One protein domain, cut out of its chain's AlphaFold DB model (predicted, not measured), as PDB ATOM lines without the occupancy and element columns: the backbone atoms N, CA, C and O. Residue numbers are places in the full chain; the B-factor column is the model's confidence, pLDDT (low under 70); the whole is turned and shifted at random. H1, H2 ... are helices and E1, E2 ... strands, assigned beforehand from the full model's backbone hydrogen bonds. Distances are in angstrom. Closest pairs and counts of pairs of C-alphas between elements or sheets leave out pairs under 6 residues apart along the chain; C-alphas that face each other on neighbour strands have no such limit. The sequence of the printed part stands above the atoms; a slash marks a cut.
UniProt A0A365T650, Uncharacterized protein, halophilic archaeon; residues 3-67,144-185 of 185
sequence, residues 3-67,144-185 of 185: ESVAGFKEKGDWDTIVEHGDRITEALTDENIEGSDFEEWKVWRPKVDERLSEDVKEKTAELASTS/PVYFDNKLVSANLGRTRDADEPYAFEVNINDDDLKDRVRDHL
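Overview. This is residues 3 to 67 and 144 to 185 of the 185 residues of an uncharacterized protein of halophilic archaeon (UniProt A0A365T650). Helices cover one face of a four-stranded antiparallel sheet, order E1, E4, E3, E2, and leave the other face bare, in two layers. Long H1 lies over E1 and E4, the hairpin of H2 and H3 lies toward E2, and short H4 packs near the end of E4. The printed part has 107 residues, with four named helices and four named strands that follow along the chain as E1, H1, H2, H3, E2, E3, E4, H4; the class is mixed, helices and strands. It is compact, with a radius of gyration of the C-alphas of 13.2 A and spans of 35 by 32 by 23 A.

Arrangement. Edge strand E1, residues 7 to 12, is the antiparallel neighbour of E4, residues 166 to 172, with N 8 and O 170 2.8 A apart. H1, residues 14 to 30, is over both, 9.8 A in height over the sheet; its closest C-alphas to E4 are Ile 17 and Phe 168, 6.3 A. On the same face, H2, residues 36 to 44, and H3, residues 52 to 66, form a helical hairpin and only just touch, with 3 pairs of C-alphas within 8 A, the closest Trp 44 and Lys 59, 6.1 A. H3 is over E2, residues 145 to 148. E2, E3, residues 152 to 158, and E4 form a meander, each strand the antiparallel neighbour of the one before, with N 147 and O 154 2.9 A apart and N 155 and O 169 2.8 A apart. H4, residues 175 to 182, only just touches residues 24 to 28 of H1, with 3 pairs of C-alphas within 8 A, the closest Ala 27 and Val 181, 5.5 A. Every O i to N i+4 pair is within hydrogen-bond range in H1, H2 and H4, and 9 of 11 in H3.

Along the chain. E1 begins at C-alpha 7 (53.301, 7.834, -9.951), and H4 ends at C-alpha 182 (52.580, 6.128, -19.540). H1 is 24.4 A long, E3 20.3 A, E4 20.1 A and H3 20.0 A.

Size, cuts and confidence. Residues 68 to 143 are not printed; C-alphas 67 and 144 are 18.6 A apart. Of the links printed whole, none is long. The model's pLDDT is under 70 at residues 3 to 6, 62 to 67 and 144.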
ATOM      1  N   GLU A   3      55.750  13.968 -13.944       43.38
ATOM      2  CA  GLU A   3      56.129  12.584 -13.676       43.38
ATOM      3  C   GLU A   3      56.969  12.516 -12.395       43.38
ATOM      4  O   GLU A   3      57.971  13.223 -12.244       43.38
ATOM      5  N   SER A   4      56.572  11.648 -11.467       47.38
ATOM      6  CA  SER A   4      57.367  11.313 -10.292       47.38
ATOM      7  C   SER A   4      57.763   9.840 -10.371       47.38
ATOM      8  O   SER A   4      57.041   9.009 -10.921       47.38
ATOM      9  N   VAL A   5      58.897   9.480  -9.766       45.84
ATOM     10  CA  VAL A   5      59.315   8.071  -9.625       45.84
ATOM     11  C   VAL A   5      58.207   7.223  -8.958       45.84
ATOM     12  O   VAL A   5      58.141   6.014  -9.163       45.84
ATOM     13  N   ALA A   6      57.293   7.856  -8.212       54.03
ATOM     14  CA  ALA A   6      56.228   7.225  -7.444       54.03
ATOM     15  C   ALA A   6      54.846   7.184  -8.132       54.03
ATOM     16  O   ALA A   6      53.979   6.497  -7.610       54.03
ATOM     17  N   GLY A   7      54.621   7.831  -9.290       71.94
ATOM     18  CA  GLY A   7      53.301   7.834  -9.951       71.94
ATOM     19  C   GLY A   7      53.043   9.010 -10.904       71.94
ATOM     20  O   GLY A   7      53.931   9.819 -11.182       71.94
ATOM     21  N   PHE A   8      51.804   9.104 -11.393       83.25
ATOM     22  CA  PHE A   8      51.303  10.188 -12.242       83.25
ATOM     23  C   PHE A   8      50.654  11.271 -11.383       83.25
ATOM     24  O   PHE A   8      49.642  11.023 -10.715       83.25
ATOM     25  N   LYS A   9      51.221  12.479 -11.412       86.94
ATOM     26  CA  LYS A   9      50.794  13.582 -10.554       86.94
ATOM     27  C   LYS A   9      50.240  14.753 -11.351       86.94
ATOM     28  O   LYS A   9      50.853  15.212 -12.318       86.94
ATOM     29  N   GLU A  10      49.127  15.283 -10.868       89.31
ATOM     30  CA  GLU A  10      48.515  16.507 -11.372       89.31
ATOM     31  C   GLU A  10      48.110  17.415 -10.207       89.31
ATOM     32  O   GLU A  10      47.806  16.957  -9.098       89.31
ATOM     33  N   LYS A  11      48.143  18.721 -10.457       89.00
ATOM     34  CA  LYS A  11      47.629  19.747  -9.554       89.00
ATOM     35  C   LYS A  11      46.717  20.673 -10.339       89.00
ATOM     36  O   LYS A  11      46.898  20.840 -11.539       89.00
ATOM     37  N   GLY A  12      45.743  21.257  -9.659       88.94
ATOM     38  CA  GLY A  12      44.829  22.191 -10.296       88.94
ATOM     39  C   GLY A  12      43.538  22.377  -9.524       88.94
ATOM     40  O   GLY A  12      43.442  22.069  -8.329       88.94
ATOM     41  N   ASP A  13      42.547  22.906 -10.229       92.94
ATOM     42  CA  ASP A  13      41.168  22.953  -9.770       92.94
ATOM     43  C   ASP A  13      40.507  21.564  -9.812       92.94
ATOM     44  O   ASP A  13      41.132  20.549 -10.125       92.94
ATOM     45  N   TRP A  14      39.240  21.500  -9.407       94.69
ATOM     46  CA  TRP A  14      38.522  20.231  -9.330       94.69
ATOM     47  C   TRP A  14      38.385  19.562 -10.699       94.69
ATOM     48  O   TRP A  14      38.638  18.365 -10.809       94.69
ATOM     49  N   ASP A  15      38.056  20.341 -11.730       95.31
ATOM     50  CA  ASP A  15      37.883  19.841 -13.093       95.31
ATOM     51  C   ASP A  15      39.193  19.232 -13.612       95.31
ATOM     52  O   ASP A  15      39.189  18.102 -14.094       95.31
ATOM     53  N   THR A  16      40.329  19.897 -13.376       94.56
ATOM     54  CA  THR A  16      41.667  19.382 -13.719       94.56
ATOM     55  C   THR A  16      41.949  18.027 -13.057       94.56
ATOM     56  O   THR A  16      42.489  17.108 -13.678       94.56
ATOM     57  N   ILE A  17      41.585  17.871 -11.781       94.50
ATOM     58  CA  ILE A  17      41.792  16.618 -11.044       94.50
ATOM     59  C   ILE A  17      40.859  15.501 -11.532       94.50
ATOM     60  O   ILE A  17      41.283  14.344 -11.609       94.50
ATOM     61  N   VAL A  18      39.609  15.831 -11.866       96.75
ATOM     62  CA  VAL A  18      38.655  14.883 -12.460       96.75
ATOM     63  C   VAL A  18      39.174  14.402 -13.814       96.75
ATOM     64  O   VAL A  18      39.280  13.191 -14.012       96.75
ATOM     65  N   GLU A  19      39.604  15.322 -14.683       96.31
ATOM     66  CA  GLU A  19      40.204  15.013 -15.989       96.31
ATOM     67  C   GLU A  19      41.449  14.126 -15.862       96.31
ATOM     68  O   GLU A  19      41.625  13.190 -16.640       96.31
ATOM     69  N   HIS A  20      42.302  14.363 -14.859       95.56
ATOM     70  CA  HIS A  20      43.451  13.490 -14.582       95.56
ATOM     71  C   HIS A  20      43.018  12.063 -14.221       95.56
ATOM     72  O   HIS A  20      43.562  11.093 -14.748       95.56
ATOM     73  N   GLY A  21      42.002  11.919 -13.365       95.00
ATOM     74  CA  GLY A  21      41.427  10.613 -13.040       95.00
ATOM     75  C   GLY A  21      40.793   9.917 -14.249       95.00
ATOM     76  O   GLY A  21      40.946   8.706 -14.401       95.00
ATOM     77  N   ASP A  22      40.110  10.677 -15.109       96.81
ATOM     78  CA  ASP A  22      39.529  10.197 -16.366       96.81
ATOM     79  C   ASP A  22      40.601   9.692 -17.338       96.81
ATOM     80  O   ASP A  22      40.514   8.548 -17.779       96.81
ATOM     81  N   ARG A  23      41.662  10.473 -17.579       95.94
ATOM     82  CA  ARG A  23      42.789  10.082 -18.446       95.94
ATOM     83  C   ARG A  23      43.434   8.770 -18.006       95.94
ATOM     84  O   ARG A  23      43.733   7.921 -18.838       95.94
ATOM     85  N   ILE A  24      43.612   8.569 -16.699       94.19
ATOM     86  CA  ILE A  24      44.164   7.311 -16.170       94.19
ATOM     87  C   ILE A  24      43.179   6.153 -16.361       94.19
ATOM     88  O   ILE A  24      43.589   5.053 -16.726       94.19
ATOM     89  N   THR A  25      41.881   6.377 -16.131       96.81
ATOM     90  CA  THR A  25      40.853   5.365 -16.414       96.81
ATOM     91  C   THR A  25      40.829   4.984 -17.897       96.81
ATOM     92  O   THR A  25      40.723   3.796 -18.201       96.81
ATOM     93  N   GLU A  26      40.937   5.950 -18.807       95.81
ATOM     94  CA  GLU A  26      40.995   5.706 -20.252       95.81
ATOM     95  C   GLU A  26      42.250   4.920 -20.634       95.81
ATOM     96  O   GLU A  26      42.128   3.873 -21.264       95.81
ATOM     97  N   ALA A  27      43.430   5.319 -20.154       94.75
ATOM     98  CA  ALA A  27      44.673   4.602 -20.435       94.75
ATOM     99  C   ALA A  27      44.660   3.148 -19.917       94.75
ATOM    100  O   ALA A  27      45.099   2.231 -20.605       94.75
ATOM    101  N   LEU A  28      44.096   2.902 -18.728       93.50
ATOM    102  CA  LEU A  28      43.885   1.536 -18.223       93.50
ATOM    103  C   LEU A  28      42.875   0.748 -19.076       93.50
ATOM    104  O   LEU A  28      43.016  -0.463 -19.241       93.50
ATOM    105  N   THR A  29      41.863   1.424 -19.627       94.31
ATOM    106  CA  THR A  29      40.882   0.804 -20.531       94.31
ATOM    107  C   THR A  29      41.527   0.416 -21.863       94.31
ATOM    108  O   THR A  29      41.274  -0.683 -22.355       94.31
ATOM    109  N   ASP A  30      42.396   1.265 -22.417       93.81
ATOM    110  CA  ASP A  30      43.158   0.984 -23.643       93.81
ATOM    111  C   ASP A  30      44.084  -0.235 -23.474       93.81
ATOM    112  O   ASP A  30      44.230  -1.054 -24.386       93.81
ATOM    113  N   GLU A  31      44.621  -0.420 -22.267       92.38
ATOM    114  CA  GLU A  31      45.393  -1.598 -21.854       92.38
ATOM    115  C   GLU A  31      44.532  -2.845 -21.571       92.38
ATOM    116  O   GLU A  31      45.049  -3.888 -21.165       92.38
ATOM    117  N   ASN A  32      43.223  -2.782 -21.842       94.06
ATOM    118  CA  ASN A  32      42.248  -3.857 -21.634       94.06
ATOM    119  C   ASN A  32      42.190  -4.345 -20.173       94.06
ATOM    120  O   ASN A  32      41.984  -5.535 -19.915       94.06
ATOM    121  N   ILE A  33      42.388  -3.441 -19.208       93.56
ATOM    122  CA  ILE A  33      42.258  -3.763 -17.786       93.56
ATOM    123  C   ILE A  33      40.778  -3.888 -17.412       93.56
ATOM    124  O   ILE A  33      39.971  -2.990 -17.643       93.56
ATOM    125  N   GLU A  34      40.436  -5.008 -16.781       89.12
ATOM    126  CA  GLU A  34      39.093  -5.326 -16.297       89.12
ATOM    127  C   GLU A  34      39.170  -5.977 -14.904       89.12
ATOM    128  O   GLU A  34      40.227  -6.438 -14.468       89.12
ATOM    129  N   GLY A  35      38.036  -6.061 -14.204       87.19
ATOM    130  CA  GLY A  35      37.916  -6.773 -12.926       87.19
ATOM    131  C   GLY A  35      37.601  -5.872 -11.733       87.19
ATOM    132  O   GLY A  35      37.454  -4.660 -11.867       87.19
ATOM    133  N   SER A  36      37.473  -6.482 -10.550       84.06
ATOM    134  CA  SER A  36      36.992  -5.794  -9.344       84.06
ATOM    135  C   SER A  36      37.877  -4.621  -8.932       84.06
ATOM    136  O   SER A  36      37.344  -3.556  -8.651       84.06
ATOM    137  N   ASP A  37      39.203  -4.785  -8.975       85.94
ATOM    138  CA  ASP A  37      40.144  -3.723  -8.601       85.94
ATOM    139  C   ASP A  37      39.990  -2.487  -9.521       85.94
ATOM    140  O   ASP A  37      40.096  -1.340  -9.082       85.94
ATOM    141  N   PHE A  38      39.683  -2.693 -10.806       90.44
ATOM    142  CA  PHE A  38      39.442  -1.591 -11.738       90.44
ATOM    143  C   PHE A  38      38.070  -0.934 -11.537       90.44
ATOM    144  O   PHE A  38      37.951   0.287 -11.622       90.44
ATOM    145  N   GLU A  39      37.031  -1.716 -11.232       89.12
ATOM    146  CA  GLU A  39      35.715  -1.169 -10.882       89.12
ATOM    147  C   GLU A  39      35.769  -0.337  -9.595       89.12
ATOM    148  O   GLU A  39      35.232   0.769  -9.563       89.12
ATOM    149  N   GLU A  40      36.471  -0.814  -8.562       85.69
ATOM    150  CA  GLU A  40      36.678  -0.071  -7.312       85.69
ATOM    151  C   GLU A  40      37.387   1.263  -7.560       85.69
ATOM    152  O   GLU A  40      36.943   2.297  -7.058       85.69
ATOM    153  N   TRP A  41      38.424   1.269  -8.404       91.25
ATOM    154  CA  TRP A  41      39.080   2.503  -8.844       91.25
ATOM    155  C   TRP A  41      38.100   3.458  -9.541       91.25
ATOM    156  O   TRP A  41      38.023   4.642  -9.201       91.25
ATOM    157  N   LYS A  42      37.319   2.953 -10.507       92.44
ATOM    158  CA  LYS A  42      36.352   3.767 -11.258       92.44
ATOM    159  C   LYS A  42      35.281   4.375 -10.361       92.44
ATOM    160  O   LYS A  42      34.837   5.485 -10.658       92.44
ATOM    161  N   VAL A  43      34.861   3.673  -9.311       91.00
ATOM    162  CA  VAL A  43      33.916   4.188  -8.313       91.00
ATOM    163  C   VAL A  43      34.591   5.237  -7.430       91.00
ATOM    164  O   VAL A  43      34.043   6.323  -7.228       91.00
ATOM    165  N   TRP A  44      35.793   4.950  -6.931       93.25
ATOM    166  CA  TRP A  44      36.459   5.821  -5.968       93.25
ATOM    167  C   TRP A  44      36.945   7.148  -6.559       93.25
ATOM    168  O   TRP A  44      36.824   8.173  -5.885       93.25
ATOM    169  N   ARG A  45      37.468   7.162  -7.797       94.62
ATOM    170  CA  ARG A  45      38.086   8.368  -8.378       94.62
ATOM    171  C   ARG A  45      37.144   9.590  -8.354       94.62
ATOM    172  O   ARG A  45      35.927   9.409  -8.453       94.62
ATOM    173  N   PRO A  46      37.688  10.820  -8.308       94.12
ATOM    174  CA  PRO A  46      36.890  12.046  -8.337       94.12
ATOM    175  C   PRO A  46      35.989  12.140  -9.570       94.12
ATOM    176  O   PRO A  46      36.427  11.815 -10.680       94.12
ATOM    177  N   LYS A  47      34.756  12.621  -9.373       95.25
ATOM    178  CA  LYS A  47      33.791  12.951 -10.437       95.25
ATOM    179  C   LYS A  47      33.420  14.432 -10.431       95.25
ATOM    180  O   LYS A  47      33.574  15.130  -9.432       95.25
ATOM    181  N   VAL A  48      32.895  14.899 -11.561       92.56
ATOM    182  CA  VAL A  48      32.529  16.308 -11.785       92.56
ATOM    183  C   VAL A  48      31.504  16.836 -10.773       92.56
ATOM    184  O   VAL A  48      31.565  17.993 -10.372       92.56
ATOM    185  N   ASP A  49      30.576  15.990 -10.334       91.44
ATOM    186  CA  ASP A  49      29.493  16.325  -9.407       91.44
ATOM    187  C   ASP A  49      29.830  16.057  -7.931       91.44
ATOM    188  O   ASP A  49      28.994  16.288  -7.059       91.44
ATOM    189  N   GLU A  50      31.061  15.637  -7.641       90.12
ATOM    190  CA  GLU A  50      31.527  15.286  -6.300       90.12
ATOM    191  C   GLU A  50      32.360  16.392  -5.643       90.12
ATOM    192  O   GLU A  50      32.867  17.321  -6.274       90.12
ATOM    193  N   ARG A  51      32.549  16.263  -4.330       84.44
ATOM    194  CA  ARG A  51      33.395  17.129  -3.515       84.44
ATOM    195  C   ARG A  51      34.353  16.302  -2.679       84.44
ATOM    196  O   ARG A  51      33.968  15.373  -1.975       84.44
ATOM    197  N   LEU A  52      35.612  16.739  -2.634       82.25
ATOM    198  CA  LEU A  52      36.645  16.095  -1.816       82.25
ATOM    199  C   LEU A  52      36.246  15.916  -0.341       82.25
ATOM    200  O   LEU A  52      36.540  14.891   0.262       82.25
ATOM    201  N   SER A  53      35.634  16.934   0.270       75.69
ATOM    202  CA  SER A  53      35.340  16.938   1.711       75.69
ATOM    203  C   SER A  53      34.130  16.099   2.116       75.69
ATOM    204  O   SER A  53      33.952  15.883   3.313       75.69
ATOM    205  N   GLU A  54      33.310  15.695   1.149       79.88
ATOM    206  CA  GLU A  54      32.046  14.991   1.361       79.88
ATOM    207  C   GLU A  54      32.154  13.631   0.657       79.88
ATOM    208  O   GLU A  54      32.594  12.664   1.276       79.88
ATOM    209  N   ASP A  55      31.914  13.595  -0.652       86.56
ATOM    210  CA  ASP A  55      31.745  12.366  -1.432       86.56
ATOM    211  C   ASP A  55      33.007  11.492  -1.474       86.56
ATOM    212  O   ASP A  55      32.971  10.307  -1.149       86.56
ATOM    213  N   VAL A  56      34.170  12.058  -1.827       81.94
ATOM    214  CA  VAL A  56      35.400  11.243  -1.942       81.94
ATOM    215  C   VAL A  56      35.870  10.761  -0.567       81.94
ATOM    216  O   VAL A  56      36.406   9.658  -0.433       81.94
ATOM    217  N   LYS A  57      35.641  11.560   0.479       76.44
ATOM    218  CA  LYS A  57      35.961  11.173   1.855       76.44
ATOM    219  C   LYS A  57      35.048  10.046   2.346       76.44
ATOM    220  O   LYS A  57      35.549   9.128   2.991       76.44
ATOM    221  N   GLU A  58      33.760  10.093   2.015       74.75
ATOM    222  CA  GLU A  58      32.794   9.033   2.316       74.75
ATOM    223  C   GLU A  58      33.184   7.722   1.622       74.75
ATOM    224  O   GLU A  58      33.442   6.735   2.313       74.75
ATOM    225  N   LYS A  59      33.417   7.748   0.300       82.94
ATOM    226  CA  LYS A  59      33.895   6.577  -0.464       82.94
ATOM    227  C   LYS A  59      35.175   5.972   0.123       82.94
ATOM    228  O   LYS A  59      35.344   4.755   0.171       82.94
ATOM    229  N   THR A  60      36.094   6.823   0.585       76.00
ATOM    230  CA  THR A  60      37.343   6.387   1.232       76.00
ATOM    231  C   THR A  60      37.081   5.676   2.561       76.00
ATOM    232  O   THR A  60      37.708   4.658   2.849       76.00
ATOM    233  N   ALA A  61      36.157   6.195   3.372       71.69
ATOM    234  CA  ALA A  61      35.786   5.578   4.641       71.69
ATOM    235  C   ALA A  61      35.096   4.217   4.436       71.69
ATOM    236  O   ALA A  61      35.423   3.255   5.134       71.69
ATOM    237  N   GLU A  62      34.206   4.109   3.445       66.94
ATOM    238  CA  GLU A  62      33.517   2.857   3.106       66.94
ATOM    239  C   GLU A  62      34.493   1.747   2.677       66.94
ATOM    240  O   GLU A  62      34.392   0.605   3.141       66.94
ATOM    241  N   LEU A  63      35.490   2.076   1.846       64.00
ATOM    242  CA  LEU A  63      36.532   1.127   1.432       64.00
ATOM    243  C   LEU A  63      37.423   0.683   2.602       64.00
ATOM    244  O   LEU A  63      37.777  -0.496   2.712       64.00
ATOM    245  N   ALA A  64      37.752   1.606   3.510       61.69
ATOM    246  CA  ALA A  64      38.551   1.298   4.693       61.69
ATOM    247  C   ALA A  64      37.822   0.350   5.663       61.69
ATOM    248  O   ALA A  64      38.453  -0.551   6.218       61.69
ATOM    249  N   SER A  65      36.502   0.505   5.833       49.47
ATOM    250  CA  SER A  65      35.686  -0.416   6.647       49.47
ATOM    251  C   SER A  65      35.465  -1.766   5.952       49.47
ATOM    252  O   SER A  65      35.509  -2.818   6.582       49.47
ATOM    253  N   THR A  66      35.339  -1.795   4.625       50.12
ATOM    254  CA  THR A  66      35.184  -3.063   3.884       50.12
ATOM    255  C   THR A  66      36.442  -3.944   3.947       50.12
ATOM    256  O   THR A  66      36.356  -5.171   3.874       50.12
ATOM    257  N   SER A  67      37.609  -3.331   4.168       44.44
ATOM    258  CA  SER A  67      38.891  -4.020   4.366       44.44
ATOM    259  C   SER A  67      39.043  -4.680   5.754       44.44
ATOM    260  O   SER A  67      40.082  -5.281   6.043       44.44
ATOM    261  N   PRO A 144      44.901  14.104   3.379       62.81
ATOM    262  CA  PRO A 144      44.662  13.539   2.061       62.81
ATOM    263  C   PRO A 144      43.749  12.310   2.165       62.81
ATOM    264  O   PRO A 144      43.871  11.536   3.119       62.81
ATOM    265  N   VAL A 145      42.853  12.132   1.196       80.38
ATOM    266  CA  VAL A 145      42.116  10.878   1.008       80.38
ATOM    267  C   VAL A 145      42.999   9.911   0.227       80.38
ATOM    268  O   VAL A 145      43.713  10.315  -0.695       80.38
ATOM    269  N   TYR A 146      42.996   8.647   0.635       81.12
ATOM    270  CA  TYR A 146      43.883   7.617   0.105       81.12
ATOM    271  C   TYR A 146      43.073   6.423  -0.390       81.12
ATOM    272  O   TYR A 146      42.106   6.024   0.254       81.12
ATOM    273  N   PHE A 147      43.499   5.850  -1.507       82.69
ATOM    274  CA  PHE A 147      42.944   4.644  -2.103       82.69
ATOM    275  C   PHE A 147      44.063   3.656  -2.379       82.69
ATOM    276  O   PHE A 147      45.147   4.057  -2.796       82.69
ATOM    277  N   ASP A 148      43.789   2.374  -2.171       82.25
ATOM    278  CA  ASP A 148      44.745   1.307  -2.421       82.25
ATOM    279  C   ASP A 148      44.025   0.010  -2.740       82.25
ATOM    280  O   ASP A 148      43.154  -0.429  -1.989       82.25
ATOM    281  N   ASN A 149      44.419  -0.610  -3.843       84.06
ATOM    282  CA  ASN A 149      44.101  -1.996  -4.130       84.06
ATOM    283  C   ASN A 149      45.244  -2.643  -4.919       84.06
ATOM    284  O   ASN A 149      46.351  -2.110  -5.018       84.06
ATOM    285  N   LYS A 150      45.006  -3.827  -5.485       84.38
ATOM    286  CA  LYS A 150      46.066  -4.548  -6.205       84.38
ATOM    287  C   LYS A 150      46.494  -3.860  -7.501       84.38
ATOM    288  O   LYS A 150      47.606  -4.108  -7.953       84.38
ATOM    289  N   LEU A 151      45.630  -3.037  -8.095       84.69
ATOM    290  CA  LEU A 151      45.873  -2.381  -9.376       84.69
ATOM    291  C   LEU A 151      46.529  -1.007  -9.199       84.69
ATOM    292  O   LEU A 151      47.548  -0.735  -9.834       84.69
ATOM    293  N   VAL A 152      45.949  -0.148  -8.356       85.88
ATOM    294  CA  VAL A 152      46.397   1.236  -8.176       85.88
ATOM    295  C   VAL A 152      46.418   1.660  -6.711       85.88
ATOM    296  O   VAL A 152      45.599   1.227  -5.900       85.88
ATOM    297  N   SER A 153      47.318   2.589  -6.408       85.25
ATOM    298  CA  SER A 153      47.348   3.348  -5.157       85.25
ATOM    299  C   SER A 153      47.229   4.829  -5.491       85.25
ATOM    300  O   SER A 153      47.928   5.318  -6.374       85.25
ATOM    301  N   ALA A 154      46.357   5.571  -4.815       87.56
ATOM    302  CA  ALA A 154      46.107   6.970  -5.138       87.56
ATOM    303  C   ALA A 154      45.956   7.849  -3.898       87.56
ATOM    304  O   ALA A 154      45.468   7.423  -2.852       87.56
ATOM    305  N   ASN A 155      46.364   9.107  -4.026       85.31
ATOM    306  CA  ASN A 155      46.278  10.109  -2.979       85.31
ATOM    307  C   ASN A 155      45.732  11.417  -3.546       85.31
ATOM    308  O   ASN A 155      46.324  11.989  -4.460       85.31
ATOM    309  N   LEU A 156      44.633  11.905  -2.975       85.75
ATOM    310  CA  LEU A 156      44.043  13.193  -3.317       85.75
ATOM    311  C   LEU A 156      43.998  14.087  -2.082       85.75
ATOM    312  O   LEU A 156      43.489  13.710  -1.028       85.75
ATOM    313  N   GLY A 157      44.503  15.306  -2.202       83.38
ATOM    314  CA  GLY A 157      44.535  16.246  -1.091       83.38
ATOM    315  C   GLY A 157      44.386  17.689  -1.530       83.38
ATOM    316  O   GLY A 157      44.460  18.020  -2.712       83.38
ATOM    317  N   ARG A 158      44.193  18.565  -0.541       82.81
ATOM    318  CA  ARG A 158      44.269  20.011  -0.750       82.81
ATOM    319  C   ARG A 158      45.716  20.474  -0.714       82.81
ATOM    320  O   ARG A 158      46.496  20.007   0.120       82.81
ATOM    321  N   THR A 159      46.054  21.433  -1.561       79.12
ATOM    322  CA  THR A 159      47.341  22.124  -1.494       79.12
ATOM    323  C   THR A 159      47.214  23.419  -0.681       79.12
ATOM    324  O   THR A 159      46.144  23.769  -0.175       79.12
ATOM    325  N   ARG A 160      48.340  24.114  -0.489       77.94
ATOM    326  CA  ARG A 160      48.363  25.475   0.076       77.94
ATOM    327  C   ARG A 160      48.262  26.555  -1.001       77.94
ATOM    328  O   ARG A 160      48.189  27.729  -0.647       77.94
ATOM    329  N   ASP A 161      48.319  26.158  -2.266       78.19
ATOM    330  CA  ASP A 161      48.198  27.048  -3.406       78.19
ATOM    331  C   ASP A 161      46.713  27.284  -3.694       78.19
ATOM    332  O   ASP A 161      45.929  26.339  -3.755       78.19
ATOM    333  N   ALA A 162      46.315  28.549  -3.795       77.31
ATOM    334  CA  ALA A 162      44.929  28.899  -4.071       77.31
ATOM    335  C   ALA A 162      44.584  28.754  -5.561       77.31
ATOM    336  O   ALA A 162      43.414  28.527  -5.871       77.31
ATOM    337  N   ASP A 163      45.576  28.877  -6.447       80.50
ATOM    338  CA  ASP A 163      45.408  28.724  -7.894       80.50
ATOM    339  C   ASP A 163      45.366  27.236  -8.292       80.50
ATOM    340  O   ASP A 163      44.661  26.857  -9.224       80.50
ATOM    341  N   GLU A 164      46.039  26.370  -7.526       83.31
ATOM    342  CA  GLU A 164      46.021  24.910  -7.686       83.31
ATOM    343  C   GLU A 164      45.549  24.215  -6.393       83.31
ATOM    344  O   GLU A 164      46.340  23.553  -5.707       83.31
ATOM    345  N   PRO A 165      44.271  24.368  -6.004       82.69
ATOM    346  CA  PRO A 165      43.783  23.981  -4.679       82.69
ATOM    347  C   PRO A 165      43.847  22.478  -4.387       82.69
ATOM    348  O   PRO A 165      43.760  22.090  -3.215       82.69
ATOM    349  N   TYR A 166      44.024  21.634  -5.404       88.12
ATOM    350  CA  TYR A 166      44.078  20.182  -5.275       88.12
ATOM    351  C   TYR A 166      45.360  19.592  -5.863       88.12
ATOM    352  O   TYR A 166      45.929  20.108  -6.821       88.12
ATOM    353  N   ALA A 167      45.806  18.483  -5.276       86.81
ATOM    354  CA  ALA A 167      46.859  17.634  -5.815       86.81
ATOM    355  C   ALA A 167      46.377  16.188  -5.823       86.81
ATOM    356  O   ALA A 167      45.907  15.696  -4.794       86.81
ATOM    357  N   PHE A 168      46.536  15.525  -6.964       90.00
ATOM    358  CA  PHE A 168      46.157  14.136  -7.159       90.00
ATOM    359  C   PHE A 168      47.341  13.345  -7.704       90.00
ATOM    360  O   PHE A 168      47.909  13.688  -8.739       90.00
ATOM    361  N   GLU A 169      47.728  12.301  -6.984       87.06
ATOM    362  CA  GLU A 169      48.785  11.380  -7.383       87.06
ATOM    363  C   GLU A 169      48.212   9.972  -7.470       87.06
ATOM    364  O   GLU A 169      47.526   9.517  -6.556       87.06
ATOM    365  N   VAL A 170      48.490   9.296  -8.580       87.88
ATOM    366  CA  VAL A 170      48.012   7.942  -8.850       87.88
ATOM    367  C   VAL A 170      49.195   7.093  -9.288       87.88
ATOM    368  O   VAL A 170      49.888   7.414 -10.252       87.88
ATOM    369  N   ASN A 171      49.424   6.001  -8.578       87.31
ATOM    370  CA  ASN A 171      50.404   4.989  -8.912       87.31
ATOM    371  C   ASN A 171      49.703   3.744  -9.451       87.31
ATOM    372  O   ASN A 171      48.720   3.284  -8.874       87.31
ATOM    373  N   ILE A 172      50.251   3.177 -10.520       87.81
ATOM    374  CA  ILE A 172      49.913   1.829 -10.971       87.81
ATOM    375  C   ILE A 172      50.912   0.878 -10.320       87.81
ATOM    376  O   ILE A 172      52.118   1.115 -10.384       87.81
ATOM    377  N   ASN A 173      50.408  -0.156  -9.651       85.38
ATOM    378  CA  ASN A 173      51.211  -1.004  -8.768       85.38
ATOM    379  C   ASN A 173      52.046  -2.054  -9.518       85.38
ATOM    380  O   ASN A 173      53.011  -2.570  -8.959       85.38
ATOM    381  N   ASP A 174      51.694  -2.345 -10.771       87.62
ATOM    382  CA  ASP A 174      52.489  -3.154 -11.695       87.62
ATOM    383  C   ASP A 174      53.350  -2.237 -12.580       87.62
ATOM    384  O   ASP A 174      52.817  -1.418 -13.329       87.62
ATOM    385  N   ASP A 175      54.675  -2.359 -12.475       85.56
ATOM    386  CA  ASP A 175      55.625  -1.477 -13.168       85.56
ATOM    387  C   ASP A 175      55.547  -1.611 -14.700       85.56
ATOM    388  O   ASP A 175      55.613  -0.606 -15.408       85.56
ATOM    389  N   ASP A 176      55.337  -2.825 -15.226       87.19
ATOM    390  CA  ASP A 176      55.221  -3.048 -16.673       87.19
ATOM    391  C   ASP A 176      53.938  -2.402 -17.219       87.19
ATOM    392  O   ASP A 176      53.929  -1.840 -18.315       87.19
ATOM    393  N   LEU A 177      52.827  -2.492 -16.481       88.56
ATOM    394  CA  LEU A 177      51.575  -1.811 -16.820       88.56
ATOM    395  C   LEU A 177      51.708  -0.296 -16.675       88.56
ATOM    396  O   LEU A 177      51.198   0.433 -17.521       88.56
ATOM    397  N   LYS A 178      52.401   0.182 -15.638       84.75
ATOM    398  CA  LYS A 178      52.678   1.607 -15.435       84.75
ATOM    399  C   LYS A 178      53.430   2.199 -16.625       84.75
ATOM    400  O   LYS A 178      53.064   3.280 -17.086       84.75
ATOM    401  N   ASP A 179      54.428   1.485 -17.139       86.12
ATOM    402  CA  ASP A 179      55.184   1.897 -18.321       86.12
ATOM    403  C   ASP A 179      54.311   1.942 -19.581       86.12
ATOM    404  O   ASP A 179      54.405   2.907 -20.335       86.12
ATOM    405  N   ARG A 180      53.420   0.963 -19.791       86.88
ATOM    406  CA  ARG A 180      52.498   0.979 -20.942       86.88
ATOM    407  C   ARG A 180      51.459   2.089 -20.836       86.88
ATOM    408  O   ARG A 180      51.288   2.848 -21.778       86.88
ATOM    409  N   VAL A 181      50.839   2.265 -19.667       88.12
ATOM    410  CA  VAL A 181      49.892   3.363 -19.420       88.12
ATOM    411  C   VAL A 181      50.549   4.731 -19.611       88.12
ATOM    412  O   VAL A 181      49.897   5.641 -20.115       88.12
ATOM    413  N   ARG A 182      51.840   4.884 -19.279       83.31
ATOM    414  CA  ARG A 182      52.580   6.128 -19.540       83.31
ATOM    415  C   ARG A 182      52.522   6.532 -21.018       83.31
ATOM    416  O   ARG A 182      52.375   7.715 -21.288       83.31
ATOM    417  N   ASP A 183      52.603   5.588 -21.954       84.00
ATOM    418  CA  ASP A 183      52.591   5.893 -23.395       84.00
ATOM    419  C   ASP A 183      51.230   6.437 -23.888       84.00
ATOM    420  O   ASP A 183      51.154   7.012 -24.978       84.00
ATOM    421  N   HIS A 184      50.171   6.286 -23.085       80.75
ATOM    422  CA  HIS A 184      48.815   6.769 -23.362       80.75
ATOM    423  C   HIS A 184      48.473   8.104 -22.672       80.75
ATOM    424  O   HIS A 184      47.422   8.681 -22.966       80.75
ATOM    425  N   LEU A 185      49.320   8.592 -21.754       81.12
ATOM    426  CA  LEU A 185      49.069   9.777 -20.920       81.12
ATOM    427  C   LEU A 185      49.743  11.043 -21.458       81.12
ATOM    428  O   LEU A 185      49.058  12.096 -21.409       81.12
TER     429      LEU A 185